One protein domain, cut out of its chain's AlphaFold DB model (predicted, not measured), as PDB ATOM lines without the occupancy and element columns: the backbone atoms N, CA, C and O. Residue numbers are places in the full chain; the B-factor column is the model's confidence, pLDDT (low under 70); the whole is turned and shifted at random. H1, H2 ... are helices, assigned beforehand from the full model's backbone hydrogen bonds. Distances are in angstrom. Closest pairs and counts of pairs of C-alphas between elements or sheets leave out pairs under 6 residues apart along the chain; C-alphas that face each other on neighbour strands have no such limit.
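This is residues 176 to 239 of the 239 residues of the protein "DUF1086 domain-containing protein" of Arundo donax (UniProt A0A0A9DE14). The model is an elongated, two-part helical shape: three helices, H3, H4 and H5, cluster in an open triangle, and the short helices H1 and H2 form a small separate end joined to it by residues 190 to 195. The last residues, 233 to 239, run on from H5 as a tail at the opposite end. The printed part has 64 residues with five named helices, H1 to H5 in order, no named strand, and the class all helix. It is only just loose, close to compact, with a radius of gyration of the C-alphas of 12.9 A and spans of 42 by 25 by 17 A.

H1, residues 179 to 184, and H2, residues 186 to 189, only just touch, with 3 pairs of C-alphas within 8 A, and only at the corner by their tight link; their closest C-alphas, Lys 182 and Leu 188, are 5.6 A apart. H2 is close to but not clearly touching H3, residues 196 to 209; their closest C-alphas, Ser 189 and Thr 196, are 7.1 A apart. H3 touches H4, residues 214 to 219, about perpendicular at 76 degrees, with the closest C-alphas, Gly 205 and Ile 217, 5.5 A apart. H4 touches H5, residues 226 to 232, opposite ways at a steep tilt of 68 degrees, only just short of about perpendicular; the closest C-alphas, Ser 218 and Phe 226, are 5.5 A apart. H1 is apart from H3, H4 and H5. Every O i to N i+4 pair is within hydrogen-bond range in H1, H4 and H5, 9 of 10 are in H3, and H2 is too short for such a pair.

H1 begins at C-alpha 179 (-40.871, -66.799, -31.535) and is 8.8 A long; H2 measures 5.7 A. H3, the longest at 20.2 A, begins at C-alpha 196 (-42.986, -55.941, -26.036). H4 measures 8.5 A, and H5, 10.2 A, ends at C-alpha 232 (-34.938, -47.965, -17.393).

The C-alphas farthest apart, Tyr 180 and Asn 239, are 43.4 A apart. The printed part has no cut, and no link between its helices is long. Mean pLDDT of the printed part is 88.1, with residues 235 to 239 under 70.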
ATOM      1  N   LEU A 176     -44.086 -58.326 -33.123       92.19
ATOM      2  CA  LEU A 176     -42.957 -57.686 -33.808       92.19
ATOM      3  C   LEU A 176     -41.827 -58.675 -34.107       92.19
ATOM      4  O   LEU A 176     -41.292 -58.700 -35.213       92.19
ATOM      5  N   PHE A 177     -41.514 -59.525 -33.127       91.31
ATOM      6  CA  PHE A 177     -40.499 -60.565 -33.243       91.31
ATOM      7  C   PHE A 177     -41.153 -61.953 -33.269       91.31
ATOM      8  O   PHE A 177     -41.874 -62.302 -32.321       91.31
ATOM      9  N   PRO A 178     -40.891 -62.766 -34.308       90.88
ATOM     10  CA  PRO A 178     -41.234 -64.181 -34.323       90.88
ATOM     11  C   PRO A 178     -40.655 -64.934 -33.118       90.88
ATOM     12  O   PRO A 178     -39.604 -64.575 -32.589       90.88
ATOM     13  N   ASN A 179     -41.308 -66.027 -32.706       89.88
ATOM     14  CA  ASN A 179     -40.871 -66.799 -31.535       89.88
ATOM     15  C   ASN A 179     -39.439 -67.343 -31.686       89.88
ATOM     16  O   ASN A 179     -38.705 -67.348 -30.705       89.88
ATOM     17  N   TYR A 180     -39.028 -67.761 -32.891       93.12
ATOM     18  CA  TYR A 180     -37.679 -68.297 -33.117       93.12
ATOM     19  C   TYR A 180     -36.587 -67.268 -32.785       93.12
ATOM     20  O   TYR A 180     -35.644 -67.608 -32.078       93.12
ATOM     21  N   LEU A 181     -36.779 -65.994 -33.158       91.88
ATOM     22  CA  LEU A 181     -35.854 -64.921 -32.783       91.88
ATOM     23  C   LEU A 181     -35.835 -64.675 -31.276       91.88
ATOM     24  O   LEU A 181     -34.793 -64.351 -30.730       91.88
ATOM     25  N   LYS A 182     -36.960 -64.843 -30.575       88.75
ATOM     26  CA  LYS A 182     -36.984 -64.703 -29.108       88.75
ATOM     27  C   LYS A 182     -36.244 -65.836 -28.396       88.75
ATOM     28  O   LYS A 182     -35.674 -65.605 -27.334       88.75
ATOM     29  N   TYR A 183     -36.265 -67.046 -28.961       89.75
ATOM     30  CA  TYR A 183     -35.505 -68.179 -28.428       89.75
ATOM     31  C   TYR A 183     -34.002 -67.995 -28.633       89.75
ATOM     32  O   TYR A 183     -33.228 -68.256 -27.715       89.75
ATOM     33  N   GLU A 184     -33.609 -67.523 -29.815       94.81
ATOM     34  CA  GLU A 184     -32.214 -67.250 -30.152       94.81
ATOM     35  C   GLU A 184     -31.673 -66.036 -29.384       94.81
ATOM     36  O   GLU A 184     -30.614 -66.092 -28.761       94.81
ATOM     37  N   PHE A 185     -32.454 -64.956 -29.337       90.25
ATOM     38  CA  PHE A 185     -32.102 -63.694 -28.699       90.25
ATOM     39  C   PHE A 185     -33.010 -63.434 -27.498       90.25
ATOM     40  O   PHE A 185     -33.965 -62.657 -27.557       90.25
ATOM     41  N   GLN A 186     -32.673 -64.048 -26.361       84.25
ATOM     42  CA  GLN A 186     -33.453 -63.938 -25.120       84.25
ATOM     43  C   GLN A 186     -33.686 -62.482 -24.669       84.25
ATOM     44  O   GLN A 186     -34.715 -62.188 -24.060       84.25
ATOM     45  N   GLY A 187     -32.784 -61.556 -25.025       83.69
ATOM     46  CA  GLY A 187     -32.922 -60.118 -24.759       83.69
ATOM     47  C   GLY A 187     -34.143 -59.455 -25.414       83.69
ATOM     48  O   GLY A 187     -34.615 -58.439 -24.912       83.69
ATOM     49  N   LEU A 188     -34.716 -60.050 -26.467       84.19
ATOM     50  CA  LEU A 188     -35.939 -59.564 -27.128       84.19
ATOM     51  C   LEU A 188     -37.226 -59.889 -26.350       84.19
ATOM     52  O   LEU A 188     -38.319 -59.494 -26.752       84.19
ATOM     53  N   SER A 189     -37.136 -60.643 -25.250       80.00
ATOM     54  CA  SER A 189     -38.309 -61.017 -24.445       80.00
ATOM     55  C   SER A 189     -38.775 -59.908 -23.491       80.00
ATOM     56  O   SER A 189     -39.760 -60.094 -22.775       80.00
ATOM     57  N   GLY A 190     -38.112 -58.747 -23.513       76.19
ATOM     58  CA  GLY A 190     -38.379 -57.627 -22.617       76.19
ATOM     59  C   GLY A 190     -37.722 -57.796 -21.246       76.19
ATOM     60  O   GLY A 190     -37.364 -58.894 -20.817       76.19
ATOM     61  N   GLY A 191     -37.539 -56.671 -20.561       82.31
ATOM     62  CA  GLY A 191     -36.935 -56.588 -19.238       82.31
ATOM     63  C   GLY A 191     -37.969 -56.489 -18.117       82.31
ATOM     64  O   GLY A 191     -39.144 -56.849 -18.250       82.31
ATOM     65  N   ARG A 192     -37.533 -55.969 -16.964       86.12
ATOM     66  CA  ARG A 192     -38.432 -55.710 -15.830       86.12
ATOM     67  C   ARG A 192     -39.403 -54.573 -16.148       86.12
ATOM     68  O   ARG A 192     -40.587 -54.726 -15.846       86.12
ATOM     69  N   ILE A 193     -38.909 -53.492 -16.752       90.38
ATOM     70  CA  ILE A 193     -39.681 -52.286 -17.069       90.38
ATOM     71  C   ILE A 193     -40.043 -52.280 -18.557       90.38
ATOM     72  O   ILE A 193     -41.224 -52.194 -18.878       90.38
ATOM     73  N   TRP A 194     -39.068 -52.451 -19.456       91.81
ATOM     74  CA  TRP A 194     -39.320 -52.526 -20.894       91.81
ATOM     75  C   TRP A 194     -40.054 -53.819 -21.274       91.81
ATOM     76  O   TRP A 194     -39.728 -54.900 -20.786       91.81
ATOM     77  N   LYS A 195     -41.049 -53.721 -22.157       90.06
ATOM     78  CA  LYS A 195     -41.990 -54.789 -22.531       90.06
ATOM     79  C   LYS A 195     -42.187 -54.760 -24.038       90.06
ATOM     80  O   LYS A 195     -41.880 -53.763 -24.679       90.06
ATOM     81  N   THR A 196     -42.767 -55.821 -24.587       87.06
ATOM     82  CA  THR A 196     -42.986 -55.941 -26.036       87.06
ATOM     83  C   THR A 196     -43.911 -54.870 -26.614       87.06
ATOM     84  O   THR A 196     -43.827 -54.563 -27.796       87.06
ATOM     85  N   GLU A 197     -44.808 -54.304 -25.805       89.81
ATOM     86  CA  GLU A 197     -45.636 -53.160 -26.210       89.81
ATOM     87  C   GLU A 197     -44.805 -51.881 -26.390       89.81
ATOM     88  O   GLU A 197     -45.039 -51.128 -27.332       89.81
ATOM     89  N   HIS A 198     -43.773 -51.688 -25.561       93.69
ATOM     90  CA  HIS A 198     -42.848 -50.561 -25.672       93.69
ATOM     91  C   HIS A 198     -41.997 -50.646 -26.946       93.69
ATOM     92  O   HIS A 198     -41.694 -49.612 -27.530       93.69
ATOM     93  N   ASP A 199     -41.681 -51.846 -27.449       93.62
ATOM     94  CA  ASP A 199     -41.015 -51.988 -28.754       93.62
ATOM     95  C   ASP A 199     -41.858 -51.356 -29.876       93.62
ATOM     96  O   ASP A 199     -41.339 -50.602 -30.696       93.62
ATOM     97  N   LEU A 200     -43.176 -51.604 -29.892       95.44
ATOM     98  CA  LEU A 200     -44.070 -51.023 -30.898       95.44
ATOM     99  C   LEU A 200     -44.192 -49.508 -30.733       95.44
ATOM    100  O   LEU A 200     -44.162 -48.782 -31.725       95.44
ATOM    101  N   LEU A 201     -44.314 -49.030 -29.495       96.69
ATOM    102  CA  LEU A 201     -44.361 -47.597 -29.214       96.69
ATOM    103  C   LEU A 201     -43.060 -46.900 -29.633       96.69
ATOM    104  O   LEU A 201     -43.118 -45.795 -30.163       96.69
ATOM    105  N   LEU A 202     -41.901 -47.550 -29.479       96.56
ATOM    106  CA  LEU A 202     -40.614 -47.031 -29.949       96.56
ATOM    107  C   LEU A 202     -40.587 -46.894 -31.470       96.56
ATOM    108  O   LEU A 202     -40.215 -45.835 -31.971       96.56
ATOM    109  N   LEU A 203     -41.033 -47.918 -32.203       97.56
ATOM    110  CA  LEU A 203     -41.134 -47.847 -33.663       97.56
ATOM    111  C   LEU A 203     -42.075 -46.721 -34.115       97.56
ATOM    112  O   LEU A 203     -41.732 -45.954 -35.012       97.56
ATOM    113  N   LYS A 204     -43.222 -46.554 -33.446       97.50
ATOM    114  CA  LYS A 204     -44.139 -45.426 -33.687       97.50
ATOM    115  C   LYS A 204     -43.499 -44.074 -33.365       97.50
ATOM    116  O   LYS A 204     -43.693 -43.115 -34.107       97.50
ATOM    117  N   GLY A 205     -42.718 -43.999 -32.290       97.81
ATOM    118  CA  GLY A 205     -41.948 -42.814 -31.922       97.81
ATOM    119  C   GLY A 205     -40.929 -42.433 -32.995       97.81
ATOM    120  O   GLY A 205     -40.835 -41.258 -33.339       97.81
ATOM    121  N   ILE A 206     -40.225 -43.415 -33.570       98.00
ATOM    122  CA  ILE A 206     -39.291 -43.207 -34.688       98.00
ATOM    123  C   ILE A 206     -40.012 -42.606 -35.898       98.00
ATOM    124  O   ILE A 206     -39.525 -41.624 -36.451       98.00
ATOM    125  N   ILE A 207     -41.180 -43.138 -36.273       97.44
ATOM    126  CA  ILE A 207     -41.978 -42.606 -37.392       97.44
ATOM    127  C   ILE A 207     -42.442 -41.169 -37.095       97.44
ATOM    128  O   ILE A 207     -42.277 -40.281 -37.926       97.44
ATOM    129  N   LYS A 208     -42.976 -40.916 -35.890       96.69
ATOM    130  CA  LYS A 208     -43.513 -39.602 -35.489       96.69
ATOM    131  C   LYS A 208     -42.435 -38.516 -35.437       96.69
ATOM    132  O   LYS A 208     -42.637 -37.412 -35.932       96.69
ATOM    133  N   HIS A 209     -41.305 -38.804 -34.794       97.06
ATOM    134  CA  HIS A 209     -40.292 -37.793 -34.467       97.06
ATOM    135  C   HIS A 209     -39.132 -37.748 -35.457       97.06
ATOM    136  O   HIS A 209     -38.455 -36.722 -35.553       97.06
ATOM    137  N   GLY A 210     -38.935 -38.822 -36.217       97.00
ATOM    138  CA  GLY A 210     -37.835 -39.010 -37.151       97.00
ATOM    139  C   GLY A 210     -36.757 -39.942 -36.600       97.00
ATOM    140  O   GLY A 210     -36.489 -40.016 -35.397       97.00
ATOM    141  N   TYR A 211     -36.091 -40.644 -37.511       97.31
ATOM    142  CA  TYR A 211     -35.010 -41.570 -37.211       97.31
ATOM    143  C   TYR A 211     -33.892 -40.903 -36.403       97.31
ATOM    144  O   TYR A 211     -33.466 -39.779 -36.688       97.31
ATOM    145  N   ALA A 212     -33.398 -41.617 -35.390       95.19
ATOM    146  CA  ALA A 212     -32.356 -41.162 -34.472       95.19
ATOM    147  C   ALA A 212     -32.672 -39.851 -33.717       95.19
ATOM    148  O   ALA A 212     -31.758 -39.157 -33.285       95.19
ATOM    149  N   ARG A 213     -33.951 -39.485 -33.546       95.81
ATOM    150  CA  ARG A 213     -34.380 -38.357 -32.693       95.81
ATOM    151  C   ARG A 213     -34.705 -38.855 -31.284       95.81
ATOM    152  O   ARG A 213     -35.796 -38.628 -30.771       95.81
ATOM    153  N   TRP A 214     -33.759 -39.570 -30.672       94.31
ATOM    154  CA  TRP A 214     -33.981 -40.305 -29.422       94.31
ATOM    155  C   TRP A 214     -34.448 -39.415 -28.275       94.31
ATOM    156  O   TRP A 214     -35.360 -39.820 -27.567       94.31
ATOM    157  N   GLN A 215     -33.902 -38.203 -28.153       91.88
ATOM    158  CA  GLN A 215     -34.309 -37.246 -27.122       91.88
ATOM    159  C   GLN A 215     -35.772 -36.803 -27.291       91.88
ATOM    160  O   GLN A 215     -36.557 -36.854 -26.350       91.88
ATOM    161  N   TYR A 216     -36.183 -36.456 -28.516       94.69
ATOM    162  CA  TYR A 216     -37.581 -36.110 -28.808       94.69
ATOM    163  C   TYR A 216     -38.525 -37.285 -28.529       94.69
ATOM    164  O   TYR A 216     -39.616 -37.093 -28.001       94.69
ATOM    165  N   ILE A 217     -38.091 -38.509 -28.847       95.50
ATOM    166  CA  ILE A 217     -38.852 -39.724 -28.546       95.50
ATOM    167  C   ILE A 217     -38.920 -39.958 -27.031       95.50
ATOM    168  O   ILE A 217     -39.980 -40.307 -26.524       95.50
ATOM    169  N   SER A 218     -37.832 -39.778 -26.282       91.44
ATOM    170  CA  SER A 218     -37.839 -40.007 -24.835       91.44
ATOM    171  C   SER A 218     -38.637 -38.959 -24.068       91.44
ATOM    172  O   SER A 218     -39.201 -39.299 -23.033       91.44
ATOM    173  N   ASP A 219     -38.698 -37.725 -24.572       91.50
ATOM    174  CA  ASP A 219     -39.344 -36.591 -23.901       91.50
ATOM    175  C   ASP A 219     -40.829 -36.432 -24.250       91.50
ATOM    176  O   ASP A 219     -41.556 -35.724 -23.548       91.50
ATOM    177  N   ASP A 220     -41.305 -37.099 -25.303       94.75
ATOM    178  CA  ASP A 220     -42.714 -37.092 -25.689       94.75
ATOM    179  C   ASP A 220     -43.571 -37.816 -24.640       94.75
ATOM    180  O   ASP A 220     -43.658 -39.042 -24.590       94.75
ATOM    181  N   ARG A 221     -44.246 -37.028 -23.801       94.25
ATOM    182  CA  ARG A 221     -45.105 -37.525 -22.717       94.25
ATOM    183  C   ARG A 221     -46.355 -38.253 -23.213       94.25
ATOM    184  O   ARG A 221     -46.984 -38.959 -22.429       94.25
ATOM    185  N   GLU A 222     -46.710 -38.097 -24.485       94.56
ATOM    186  CA  GLU A 222     -47.928 -38.653 -25.076       94.56
ATOM    187  C   GLU A 222     -47.682 -39.979 -25.809       94.56
ATOM    188  O   GLU A 222     -48.635 -40.667 -26.169       94.56
ATOM    189  N   ASN A 223     -46.425 -40.388 -26.018       93.00
ATOM    190  CA  ASN A 223     -46.113 -41.604 -26.782       93.00
ATOM    191  C   ASN A 223     -46.178 -42.913 -25.975       93.00
ATOM    192  O   ASN A 223     -45.922 -43.985 -26.523       93.00
ATOM    193  N   GLY A 224     -46.470 -42.841 -24.672       92.88
ATOM    194  CA  GLY A 224     -46.537 -44.001 -23.778       92.88
ATOM    195  C   GLY A 224     -45.183 -44.629 -23.405       92.88
ATOM    196  O   GLY A 224     -45.162 -45.574 -22.620       92.88
ATOM    197  N   LEU A 225     -44.055 -44.115 -23.907       93.56
ATOM    198  CA  LEU A 225     -42.699 -44.566 -23.563       93.56
ATOM    199  C   LEU A 225     -42.070 -43.772 -22.428       93.56
ATOM    200  O   LEU A 225     -41.232 -44.334 -21.726       93.56
ATOM    201  N   PHE A 226     -42.445 -42.501 -22.254       90.81
ATOM    202  CA  PHE A 226     -41.791 -41.563 -21.333       90.81
ATOM    203  C   PHE A 226     -41.470 -42.189 -19.962       90.81
ATOM    204  O   PHE A 226     -40.318 -42.227 -19.531       90.81
ATOM    205  N   GLU A 227     -42.471 -42.773 -19.295       89.31
ATOM    206  CA  GLU A 227     -42.288 -43.394 -17.977       89.31
ATOM    207  C   GLU A 227     -41.410 -44.655 -18.010       89.31
ATOM    208  O   GLU A 227     -40.595 -44.865 -17.107       89.31
ATOM    209  N   ALA A 228     -41.556 -45.496 -19.037       90.19
ATOM    210  CA  ALA A 228     -40.775 -46.721 -19.180       90.19
ATOM    211  C   ALA A 228     -39.296 -46.410 -19.460       90.19
ATOM    212  O   ALA A 228     -38.419 -46.936 -18.773       90.19
ATOM    213  N   ALA A 229     -39.027 -45.501 -20.401       87.81
ATOM    214  CA  ALA A 229     -37.687 -45.035 -20.743       87.81
ATOM    215  C   ALA A 229     -37.004 -44.372 -19.540       87.81
ATOM    216  O   ALA A 229     -35.881 -44.730 -19.185       87.81
ATOM    217  N   ARG A 230     -37.709 -43.474 -18.837       87.62
ATOM    218  CA  ARG A 230     -37.186 -42.795 -17.644       87.62
ATOM    219  C   ARG A 230     -36.758 -43.776 -16.551       87.62
ATOM    220  O   ARG A 230     -35.684 -43.624 -15.967       87.62
ATOM    221  N   ARG A 231     -37.589 -44.789 -16.272       88.25
ATOM    222  CA  ARG A 231     -37.307 -45.809 -15.248       88.25
ATOM    223  C   ARG A 231     -36.157 -46.731 -15.644       88.25
ATOM    224  O   ARG A 231     -35.334 -47.033 -14.786       88.25
ATOM    225  N   GLU A 232     -36.072 -47.157 -16.906       84.56
ATOM    226  CA  GLU A 232     -34.938 -47.965 -17.393       84.56
ATOM    227  C   GLU A 232     -33.611 -47.195 -17.283       84.56
ATOM    228  O   GLU A 232     -32.587 -47.744 -16.869       84.56
ATOM    229  N   LEU A 233     -33.633 -45.889 -17.569       80.00
ATOM    230  CA  LEU A 233     -32.453 -45.025 -17.504       80.00
ATOM    231  C   LEU A 233     -32.097 -44.554 -16.079       80.00
ATOM    232  O   LEU A 233     -31.055 -43.928 -15.894       80.00
ATOM    233  N   ASN A 234     -32.901 -44.896 -15.062       77.31
ATOM    234  CA  ASN A 234     -32.776 -44.404 -13.679       77.31
ATOM    235  C   ASN A 234     -32.731 -42.865 -13.577       77.31
ATOM    236  O   ASN A 234     -32.036 -42.315 -12.721       77.31
ATOM    237  N   LEU A 235     -33.457 -42.164 -14.449       64.56
ATOM    238  CA  LEU A 235     -33.533 -40.705 -14.413       64.56
ATOM    239  C   LEU A 235     -34.449 -40.278 -13.252       64.56
ATOM    240  O   LEU A 235     -35.602 -40.706 -13.165       64.56
ATOM    241  N   LEU A 236     -33.916 -39.471 -12.329       51.06
ATOM    242  CA  LEU A 236     -34.648 -38.981 -11.157       51.06
ATOM    243  C   LEU A 236     -35.759 -38.002 -11.573       51.06
ATOM    244  O   LEU A 236     -35.624 -37.264 -12.545       51.06
ATOM    245  N   LEU A 237     -36.852 -37.985 -10.804       52.75
ATOM    246  CA  LEU A 237     -37.878 -36.943 -10.877       52.75
ATOM    247  C   LEU A 237     -37.227 -35.594 -10.548       52.75
ATOM    248  O   LEU A 237     -36.906 -35.340  -9.388       52.75
ATOM    249  N   MET A 238     -37.025 -34.738 -11.547       47.72
ATOM    250  CA  MET A 238     -36.921 -33.306 -11.278       47.72
ATOM    251  C   MET A 238     -38.353 -32.789 -11.154       47.72
ATOM    252  O   MET A 238     -39.109 -32.825 -12.127       47.72
ATOM    253  N   ASN A 239     -38.725 -32.474  -9.913       39.28
ATOM    254  CA  ASN A 239     -40.014 -31.897  -9.535       39.28
ATOM    255  C   ASN A 239     -40.132 -30.454 -10.018       39.28
ATOM    256  O   ASN A 239     -39.105 -29.741  -9.945       39.28
TER     257      ASN A 239